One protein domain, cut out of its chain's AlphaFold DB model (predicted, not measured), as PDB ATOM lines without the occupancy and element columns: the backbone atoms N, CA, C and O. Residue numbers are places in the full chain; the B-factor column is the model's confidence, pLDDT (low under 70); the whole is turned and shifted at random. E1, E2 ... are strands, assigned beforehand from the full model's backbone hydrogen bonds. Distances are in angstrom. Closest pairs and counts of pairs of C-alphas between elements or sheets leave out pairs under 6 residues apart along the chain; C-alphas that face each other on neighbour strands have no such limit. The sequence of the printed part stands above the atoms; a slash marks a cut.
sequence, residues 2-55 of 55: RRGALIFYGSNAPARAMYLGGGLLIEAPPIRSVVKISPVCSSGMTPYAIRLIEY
ATOM      1  N   ARG A   2      -2.469 -30.684  -9.041       93.62
ATOM      2  CA  ARG A   2      -1.277 -30.388  -9.872       93.62
ATOM      3  C   ARG A   2      -0.326 -29.481  -9.094       93.62
ATOM      4  O   ARG A   2      -0.771 -28.802  -8.170       93.62
ATOM      5  N   ARG A   3       0.967 -29.537  -9.426       96.12
ATOM      6  CA  ARG A   3       2.034 -28.809  -8.728       96.12
ATOM      7  C   ARG A   3       1.640 -27.349  -8.481       96.12
ATOM      8  O   ARG A   3       1.166 -26.657  -9.379       96.12
ATOM      9  N   GLY A   4       1.818 -26.926  -7.240       95.12
ATOM     10  CA  GLY A   4       1.467 -25.617  -6.714       95.12
ATOM     11  C   GLY A   4       0.029 -25.442  -6.230       95.12
ATOM     12  O   GLY A   4      -0.321 -24.354  -5.791       95.12
ATOM     13  N   ALA A   5      -0.799 -26.489  -6.259       95.44
ATOM     14  CA  ALA A   5      -2.084 -26.473  -5.563       95.44
ATOM     15  C   ALA A   5      -1.888 -26.531  -4.036       95.44
ATOM     16  O   ALA A   5      -1.020 -27.256  -3.546       95.44
ATOM     17  N   LEU A   6      -2.720 -25.807  -3.293       94.06
ATOM     18  CA  LEU A   6      -2.785 -25.834  -1.834       94.06
ATOM     19  C   LEU A   6      -3.664 -26.996  -1.360       94.06
ATOM     20  O   LEU A   6      -4.752 -27.222  -1.900       94.06
ATOM     21  N   ILE A   7      -3.189 -27.716  -0.344       92.56
ATOM     22  CA  ILE A   7      -3.862 -28.866   0.268       92.56
ATOM     23  C   ILE A   7      -4.284 -28.508   1.696       92.56
ATOM     24  O   ILE A   7      -3.540 -27.872   2.452       92.56
ATOM     25  N   PHE A   8      -5.482 -28.960   2.066       91.31
ATOM     26  CA  PHE A   8      -6.110 -28.675   3.346       91.31
ATOM     27  C   PHE A   8      -6.495 -29.961   4.074       91.31
ATOM     28  O   PHE A   8      -6.821 -30.974   3.452       91.31
ATOM     29  N   TYR A   9      -6.466 -29.894   5.406       88.56
ATOM     30  CA  TYR A   9      -6.734 -31.032   6.283       88.56
ATOM     31  C   TYR A   9      -7.656 -30.655   7.446       88.56
ATOM     32  O   TYR A   9      -7.444 -29.629   8.105       88.56
ATOM     33  N   GLY A  10      -8.599 -31.545   7.762       85.69
ATOM     34  CA  GLY A  10      -9.524 -31.446   8.894       85.69
ATOM     35  C   GLY A  10     -10.779 -30.602   8.635       85.69
ATOM     36  O   GLY A  10     -10.878 -29.872   7.650       85.69
ATOM     37  N   SER A  11     -11.737 -30.698   9.561       75.00
ATOM     38  CA  SER A  11     -12.950 -29.870   9.572       75.00
ATOM     39  C   SER A  11     -12.553 -28.408   9.830       75.00
ATOM     40  O   SER A  11     -11.777 -28.155  10.747       75.00
ATOM     41  N   ASN A  12     -13.014 -27.467   9.001       72.69
ATOM     42  CA  ASN A  12     -12.576 -26.056   8.876       72.69
ATOM     43  C   ASN A  12     -11.305 -25.778   8.051       72.69
ATOM     44  O   ASN A  12     -11.021 -24.613   7.793       72.69
ATOM     45  N   ALA A  13     -10.579 -26.805   7.591       64.94
ATOM     46  CA  ALA A  13      -9.585 -26.696   6.517       64.94
ATOM     47  C   ALA A  13      -8.583 -25.514   6.618       64.94
ATOM     48  O   ALA A  13      -8.510 -24.704   5.696       64.94
ATOM     49  N   PRO A  14      -7.761 -25.377   7.677       66.00
ATOM     50  CA  PRO A  14      -6.593 -24.499   7.601       66.00
ATOM     51  C   PRO A  14      -5.587 -25.056   6.577       66.00
ATOM     52  O   PRO A  14      -5.372 -26.272   6.515       66.00
ATOM     53  N   ALA A  15      -4.988 -24.179   5.758       65.25
ATOM     54  CA  ALA A  15      -3.946 -24.561   4.800       65.25
ATOM     55  C   ALA A  15      -2.746 -25.126   5.561       65.25
ATOM     56  O   ALA A  15      -2.243 -24.476   6.477       65.25
ATOM     57  N   ARG A  16      -2.282 -26.324   5.191       77.50
ATOM     58  CA  ARG A  16      -1.111 -26.946   5.843       77.50
ATOM     59  C   ARG A  16       0.007 -27.304   4.874       77.50
ATOM     60  O   ARG A  16       1.128 -27.516   5.325       77.50
ATOM     61  N   ALA A  17      -0.277 -27.355   3.569       90.38
ATOM     62  CA  ALA A  17       0.694 -27.820   2.590       90.38
ATOM     63  C   ALA A  17       0.467 -27.284   1.166       90.38
ATOM     64  O   ALA A  17      -0.652 -26.937   0.781       90.38
ATOM     65  N   MET A  18       1.529 -27.305   0.358       94.81
ATOM     66  CA  MET A  18       1.492 -27.070  -1.090       94.81
ATOM     67  C   MET A  18       1.998 -28.311  -1.829       94.81
ATOM     68  O   MET A  18       3.058 -28.850  -1.514       94.81
ATOM     69  N   TYR A  19       1.245 -28.766  -2.827       96.06
ATOM     70  CA  TYR A  19       1.586 -29.941  -3.624       96.06
ATOM     71  C   TYR A  19       2.768 -29.651  -4.550       96.06
ATOM     72  O   TYR A  19       2.734 -28.698  -5.330       96.06
ATOM     73  N   LEU A  20       3.790 -30.501  -4.536       97.06
ATOM     74  CA  LEU A  20       4.988 -30.342  -5.364       97.06
ATOM     75  C   LEU A  20       4.951 -31.174  -6.654       97.06
ATOM     76  O   LEU A  20       5.781 -30.960  -7.536       97.06
ATOM     77  N   GLY A  21       3.968 -32.066  -6.810       96.31
ATOM     78  CA  GLY A  21       4.001 -33.104  -7.844       96.31
ATOM     79  C   GLY A  21       4.655 -34.388  -7.327       96.31
ATOM     80  O   GLY A  21       5.227 -34.407  -6.241       96.31
ATOM     81  N   GLY A  22       4.528 -35.481  -8.084       96.19
ATOM     82  CA  GLY A  22       5.166 -36.760  -7.739       96.19
ATOM     83  C   GLY A  22       4.730 -37.356  -6.395       96.19
ATOM     84  O   GLY A  22       5.502 -38.077  -5.780       96.19
ATOM     85  N   GLY A  23       3.528 -37.026  -5.906       95.25
ATOM     86  CA  GLY A  23       3.059 -37.496  -4.598       95.25
ATOM     87  C   GLY A  23       3.737 -36.820  -3.401       95.25
ATOM     88  O   GLY A  23       3.629 -37.333  -2.291       95.25
ATOM     89  N   LEU A  24       4.406 -35.680  -3.603       96.81
ATOM     90  CA  LEU A  24       5.087 -34.920  -2.552       96.81
ATOM     91  C   LEU A  24       4.410 -33.575  -2.275       96.81
ATOM     92  O   LEU A  24       3.787 -32.971  -3.153       96.81
ATOM     93  N   LEU A  25       4.586 -33.078  -1.054       95.38
ATOM     94  CA  LEU A  25       4.150 -31.760  -0.607       95.38
ATOM     95  C   LEU A  25       5.235 -31.065   0.224       95.38
ATOM     96  O   LEU A  25       6.104 -31.730   0.783       95.38
ATOM     97  N   ILE A  26       5.178 -29.737   0.298       95.12
ATOM     98  CA  ILE A  26       5.905 -28.940   1.293       95.12
ATOM     99  C   ILE A  26       4.924 -28.505   2.378       95.12
ATOM    100  O   ILE A  26       3.839 -28.012   2.065       95.12
ATOM    101  N   GLU A  27       5.293 -28.699   3.640       92.44
ATOM    102  CA  GLU A  27       4.448 -28.383   4.795       92.44
ATOM    103  C   GLU A  27       5.246 -27.778   5.950       92.44
ATOM    104  O   GLU A  27       6.460 -27.974   6.074       92.44
ATOM    105  N   ALA A  28       4.526 -27.075   6.822       89.06
ATOM    106  CA  ALA A  28       4.997 -26.630   8.126       89.06
ATOM    107  C   ALA A  28       4.243 -27.429   9.207       89.06
ATOM    108  O   ALA A  28       3.077 -27.131   9.483       89.06
ATOM    109  N   PRO A  29       4.856 -28.473   9.794       81.12
ATOM    110  CA  PRO A  29       4.193 -29.279  10.814       81.12
ATOM    111  C   PRO A  29       3.999 -28.488  12.124       81.12
ATOM    112  O   PRO A  29       4.562 -27.400  12.276       81.12
ATOM    113  N   PRO A  30       3.224 -29.013  13.097       77.19
ATOM    114  CA  PRO A  30       2.983 -28.332  14.369       77.19
ATOM    115  C   PRO A  30       4.276 -28.020  15.144       77.19
ATOM    116  O   PRO A  30       5.335 -28.587  14.872       77.19
ATOM    117  N   ILE A  31       4.138 -27.117  16.126       73.19
ATOM    118  CA  ILE A  31       5.164 -26.536  17.014       73.19
ATOM    119  C   ILE A  31       6.437 -27.389  17.172       73.19
ATOM    120  O   ILE A  31       6.370 -28.574  17.486       73.19
ATOM    121  N   ARG A  32       7.601 -26.727  17.052       70.50
ATOM    122  CA  ARG A  32       8.968 -27.299  17.109       70.50
ATOM    123  C   ARG A  32       9.352 -28.197  15.929       70.50
ATOM    124  O   ARG A  32      10.372 -28.874  15.992       70.50
ATOM    125  N   SER A  33       8.595 -28.151  14.839       81.00
ATOM    126  CA  SER A  33       8.996 -28.759  13.570       81.00
ATOM    127  C   SER A  33       9.559 -27.716  12.609       81.00
ATOM    128  O   SER A  33       9.178 -26.546  12.650       81.00
ATOM    129  N   VAL A  34      10.455 -28.150  11.725       89.38
ATOM    130  CA  VAL A  34      10.944 -27.344  10.598       89.38
ATOM    131  C   VAL A  34      10.111 -27.617   9.348       89.38
ATOM    132  O   VAL A  34       9.483 -28.673   9.228       89.38
ATOM    133  N   VAL A  35      10.121 -26.668   8.411       93.00
ATOM    134  CA  VAL A  35       9.537 -26.863   7.078       93.00
ATOM    135  C   VAL A  35      10.205 -28.064   6.417       93.00
ATOM    136  O   VAL A  35      11.433 -28.169   6.412       93.00
ATOM    137  N   LYS A  36       9.404 -28.978   5.872       93.06
ATOM    138  CA  LYS A  36       9.906 -30.217   5.273       93.06
ATOM    139  C   LYS A  36       9.098 -30.637   4.053       93.06
ATOM    140  O   LYS A  36       7.970 -30.187   3.847       93.06
ATOM    141  N   ILE A  37       9.700 -31.525   3.265       95.56
ATOM    142  CA  ILE A  37       9.023 -32.252   2.194       95.56
ATOM    143  C   ILE A  37       8.496 -33.564   2.773       95.56
ATOM    144  O   ILE A  37       9.252 -34.306   3.400       95.56
ATOM    145  N   SER A  38       7.222 -33.854   2.527       93.62
ATOM    146  CA  SER A  38       6.566 -35.086   2.969       93.62
ATOM    147  C   SER A  38       5.808 -35.747   1.817       93.62
ATOM    148  O   SER A  38       5.397 -35.059   0.876       93.62
ATOM    149  N   PRO A  39       5.578 -37.069   1.874       95.31
ATOM    150  CA  PRO A  39       4.586 -37.722   1.030       95.31
ATOM    151  C   PRO A  39       3.189 -37.139   1.272       95.31
ATOM    152  O   PRO A  39       2.853 -36.742   2.389       95.31
ATOM    153  N   VAL A  40       2.351 -37.124   0.238       93.06
ATOM    154  CA  VAL A  40       0.938 -36.753   0.375       93.06
ATOM    155  C   VAL A  40       0.229 -37.761   1.279       93.06
ATOM    156  O   VAL A  40       0.204 -38.957   0.997       93.06
ATOM    157  N   CYS A  41      -0.399 -37.261   2.342       87.75
ATOM    158  CA  CYS A  41      -1.299 -38.040   3.188       87.75
ATOM    159  C   CYS A  41      -2.746 -37.822   2.728       87.75
ATOM    160  O   CYS A  41      -3.185 -36.678   2.633       87.75
ATOM    161  N   SER A  42      -3.491 -38.894   2.444       87.38
ATOM    162  CA  SER A  42      -4.916 -38.822   2.077       87.38
ATOM    163  C   SER A  42      -5.848 -38.769   3.292       87.38
ATOM    164  O   SER A  42      -6.990 -38.325   3.174       87.38
ATOM    165  N   SER A  43      -5.372 -39.196   4.465       89.06
ATOM    166  CA  SER A  43      -6.167 -39.194   5.694       89.06
ATOM    167  C   SER A  43      -6.498 -37.768   6.129       89.06
ATOM    168  O   SER A  43      -5.613 -36.924   6.266       89.06
ATOM    169  N   GLY A  44      -7.789 -37.493   6.333       87.19
ATOM    170  CA  GLY A  44      -8.276 -36.183   6.766       87.19
ATOM    171  C   GLY A  44      -8.094 -35.059   5.741       87.19
ATOM    172  O   GLY A  44      -8.296 -33.898   6.100       87.19
ATOM    173  N   MET A  45      -7.707 -35.377   4.501       90.75
ATOM    174  CA  MET A  45      -7.570 -34.409   3.414       90.75
ATOM    175  C   MET A  45      -8.949 -33.971   2.915       90.75
ATOM    176  O   MET A  45      -9.867 -34.786   2.796       90.75
ATOM    177  N   THR A  46      -9.111 -32.687   2.604       91.38
ATOM    178  CA  THR A  46     -10.341 -32.183   1.981       91.38
ATOM    179  C   THR A  46     -10.539 -32.781   0.580       91.38
ATOM    180  O   THR A  46      -9.559 -33.093  -0.100       91.38
ATOM    181  N   PRO A  47     -11.790 -32.898   0.090       91.31
ATOM    182  CA  PRO A  47     -12.061 -33.471  -1.235       91.31
ATOM    183  C   PRO A  47     -11.502 -32.624  -2.390       91.31
ATOM    184  O   PRO A  47     -11.300 -33.134  -3.490       91.31
ATOM    185  N   TYR A  48     -11.219 -31.341  -2.140       91.38
ATOM    186  CA  TYR A  48     -10.704 -30.405  -3.133       91.38
ATOM    187  C   TYR A  48      -9.402 -29.752  -2.669       91.38
ATOM    188  O   TYR A  48      -9.237 -29.430  -1.490       91.38
ATOM    189  N   ALA A  49      -8.500 -29.535  -3.627       92.00
ATOM    190  CA  ALA A  49      -7.324 -28.685  -3.483       92.00
ATOM    191  C   ALA A  49      -7.616 -27.312  -4.102       92.00
ATOM    192  O   ALA A  49      -8.354 -27.230  -5.086       92.00
ATOM    193  N   ILE A  50      -7.010 -26.252  -3.571       92.62
ATOM    194  CA  ILE A  50      -7.213 -24.889  -4.079       92.62
ATOM    195  C   ILE A  50      -6.055 -24.507  -4.990       92.62
ATOM    196  O   ILE A  50      -4.889 -24.737  -4.672       92.62
ATOM    197  N   ARG A  51      -6.372 -23.889  -6.123       94.12
ATOM    198  CA  ARG A  51      -5.390 -23.255  -6.996       94.12
ATOM    199  C   ARG A  51      -5.611 -21.753  -6.975       94.12
ATOM    200  O   ARG A  51      -6.731 -21.294  -7.142       94.12
ATOM    201  N   LEU A  52      -4.522 -21.021  -6.771       93.38
ATOM    202  CA  LEU A  52      -4.525 -19.560  -6.787       93.38
ATOM    203  C   LEU A  52      -3.958 -18.984  -8.091       93.38
ATOM    204  O   LEU A  52      -4.208 -17.829  -8.403       93.38
ATOM    205  N   ILE A  53      -3.180 -19.778  -8.833       94.06
ATOM    206  CA  ILE A  53      -2.479 -19.346 -10.045       94.06
ATOM    207  C   ILE A  53      -2.798 -20.326 -11.171       94.06
ATOM    208  O   ILE A  53      -2.446 -21.506 -11.072       94.06
ATOM    209  N   GLU A  54      -3.427 -19.830 -12.233       93.25
ATOM    210  CA  GLU A  54      -3.582 -20.566 -13.490       93.25
ATOM    211  C   GLU A  54      -2.347 -20.398 -14.379       93.25
ATOM    212  O   GLU A  54      -1.719 -19.338 -14.396       93.25
ATOM    213  N   TYR A  55      -1.985 -21.481 -15.068       89.31
ATOM    214  CA  TYR A  55      -0.861 -21.581 -16.005       89.31
ATOM    215  C   TYR A  55      -0.960 -22.855 -16.850       89.31
ATOM    216  O   TYR A  55      -1.696 -23.789 -16.427       89.31
TER     217      TYR A  55
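AT A GLANCE: This is residues 2 to 55 of the 55 residues of the protein "Peptidoglycan endopeptidase RipA" of Mycolicibacterium chlorophenolicum (UniProt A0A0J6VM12). With little regular structure, this domain is one small, strongly twisted sheet of four short strands in hairpin after hairpin, E1 to E4; the unnamed residues 40 to 55 fold back from E4 past E1. The loop at Arg 32 and the tail end at Tyr 55 make opposite tips. The printed part has 54 residues, 18 in named strands: all strand, an antiparallel meander, each strand neighbour to the one before, in order E1, E2, E3, E4. It is compact, with radius of gyration of the C-alphas 11.0 A, yet only just elongated, spanning 35 by 23 by 18 A.

IN THESE COORDINATES: E1, residues 6 to 8, spans 6.8 A from C-alpha 6 at (-2.785, -25.834, -1.834). E2, 15 to 21, spans 17.2 A; E3, 24 to 27, 9.9 A; E4, 36 to 39, 10.1 A, ending at (4.586, -37.722, 1.030).

HOW THE PARTS SIT: N 7 and O 17 join E1 and E2 within hydrogen-bond range at 2.9 A; N 20 and O 24, E2 and E3, 2.8 A; N 25 and O 38, E3 and E4, 2.9 A. Edge strands E1 and E4 are apart.

THE WHOLE: The C-alphas farthest apart, of Arg 32 and Tyr 55, are 35.0 A apart. The printed part has no cut and no long link; pLDDT is under 70 at residues 13 to 15.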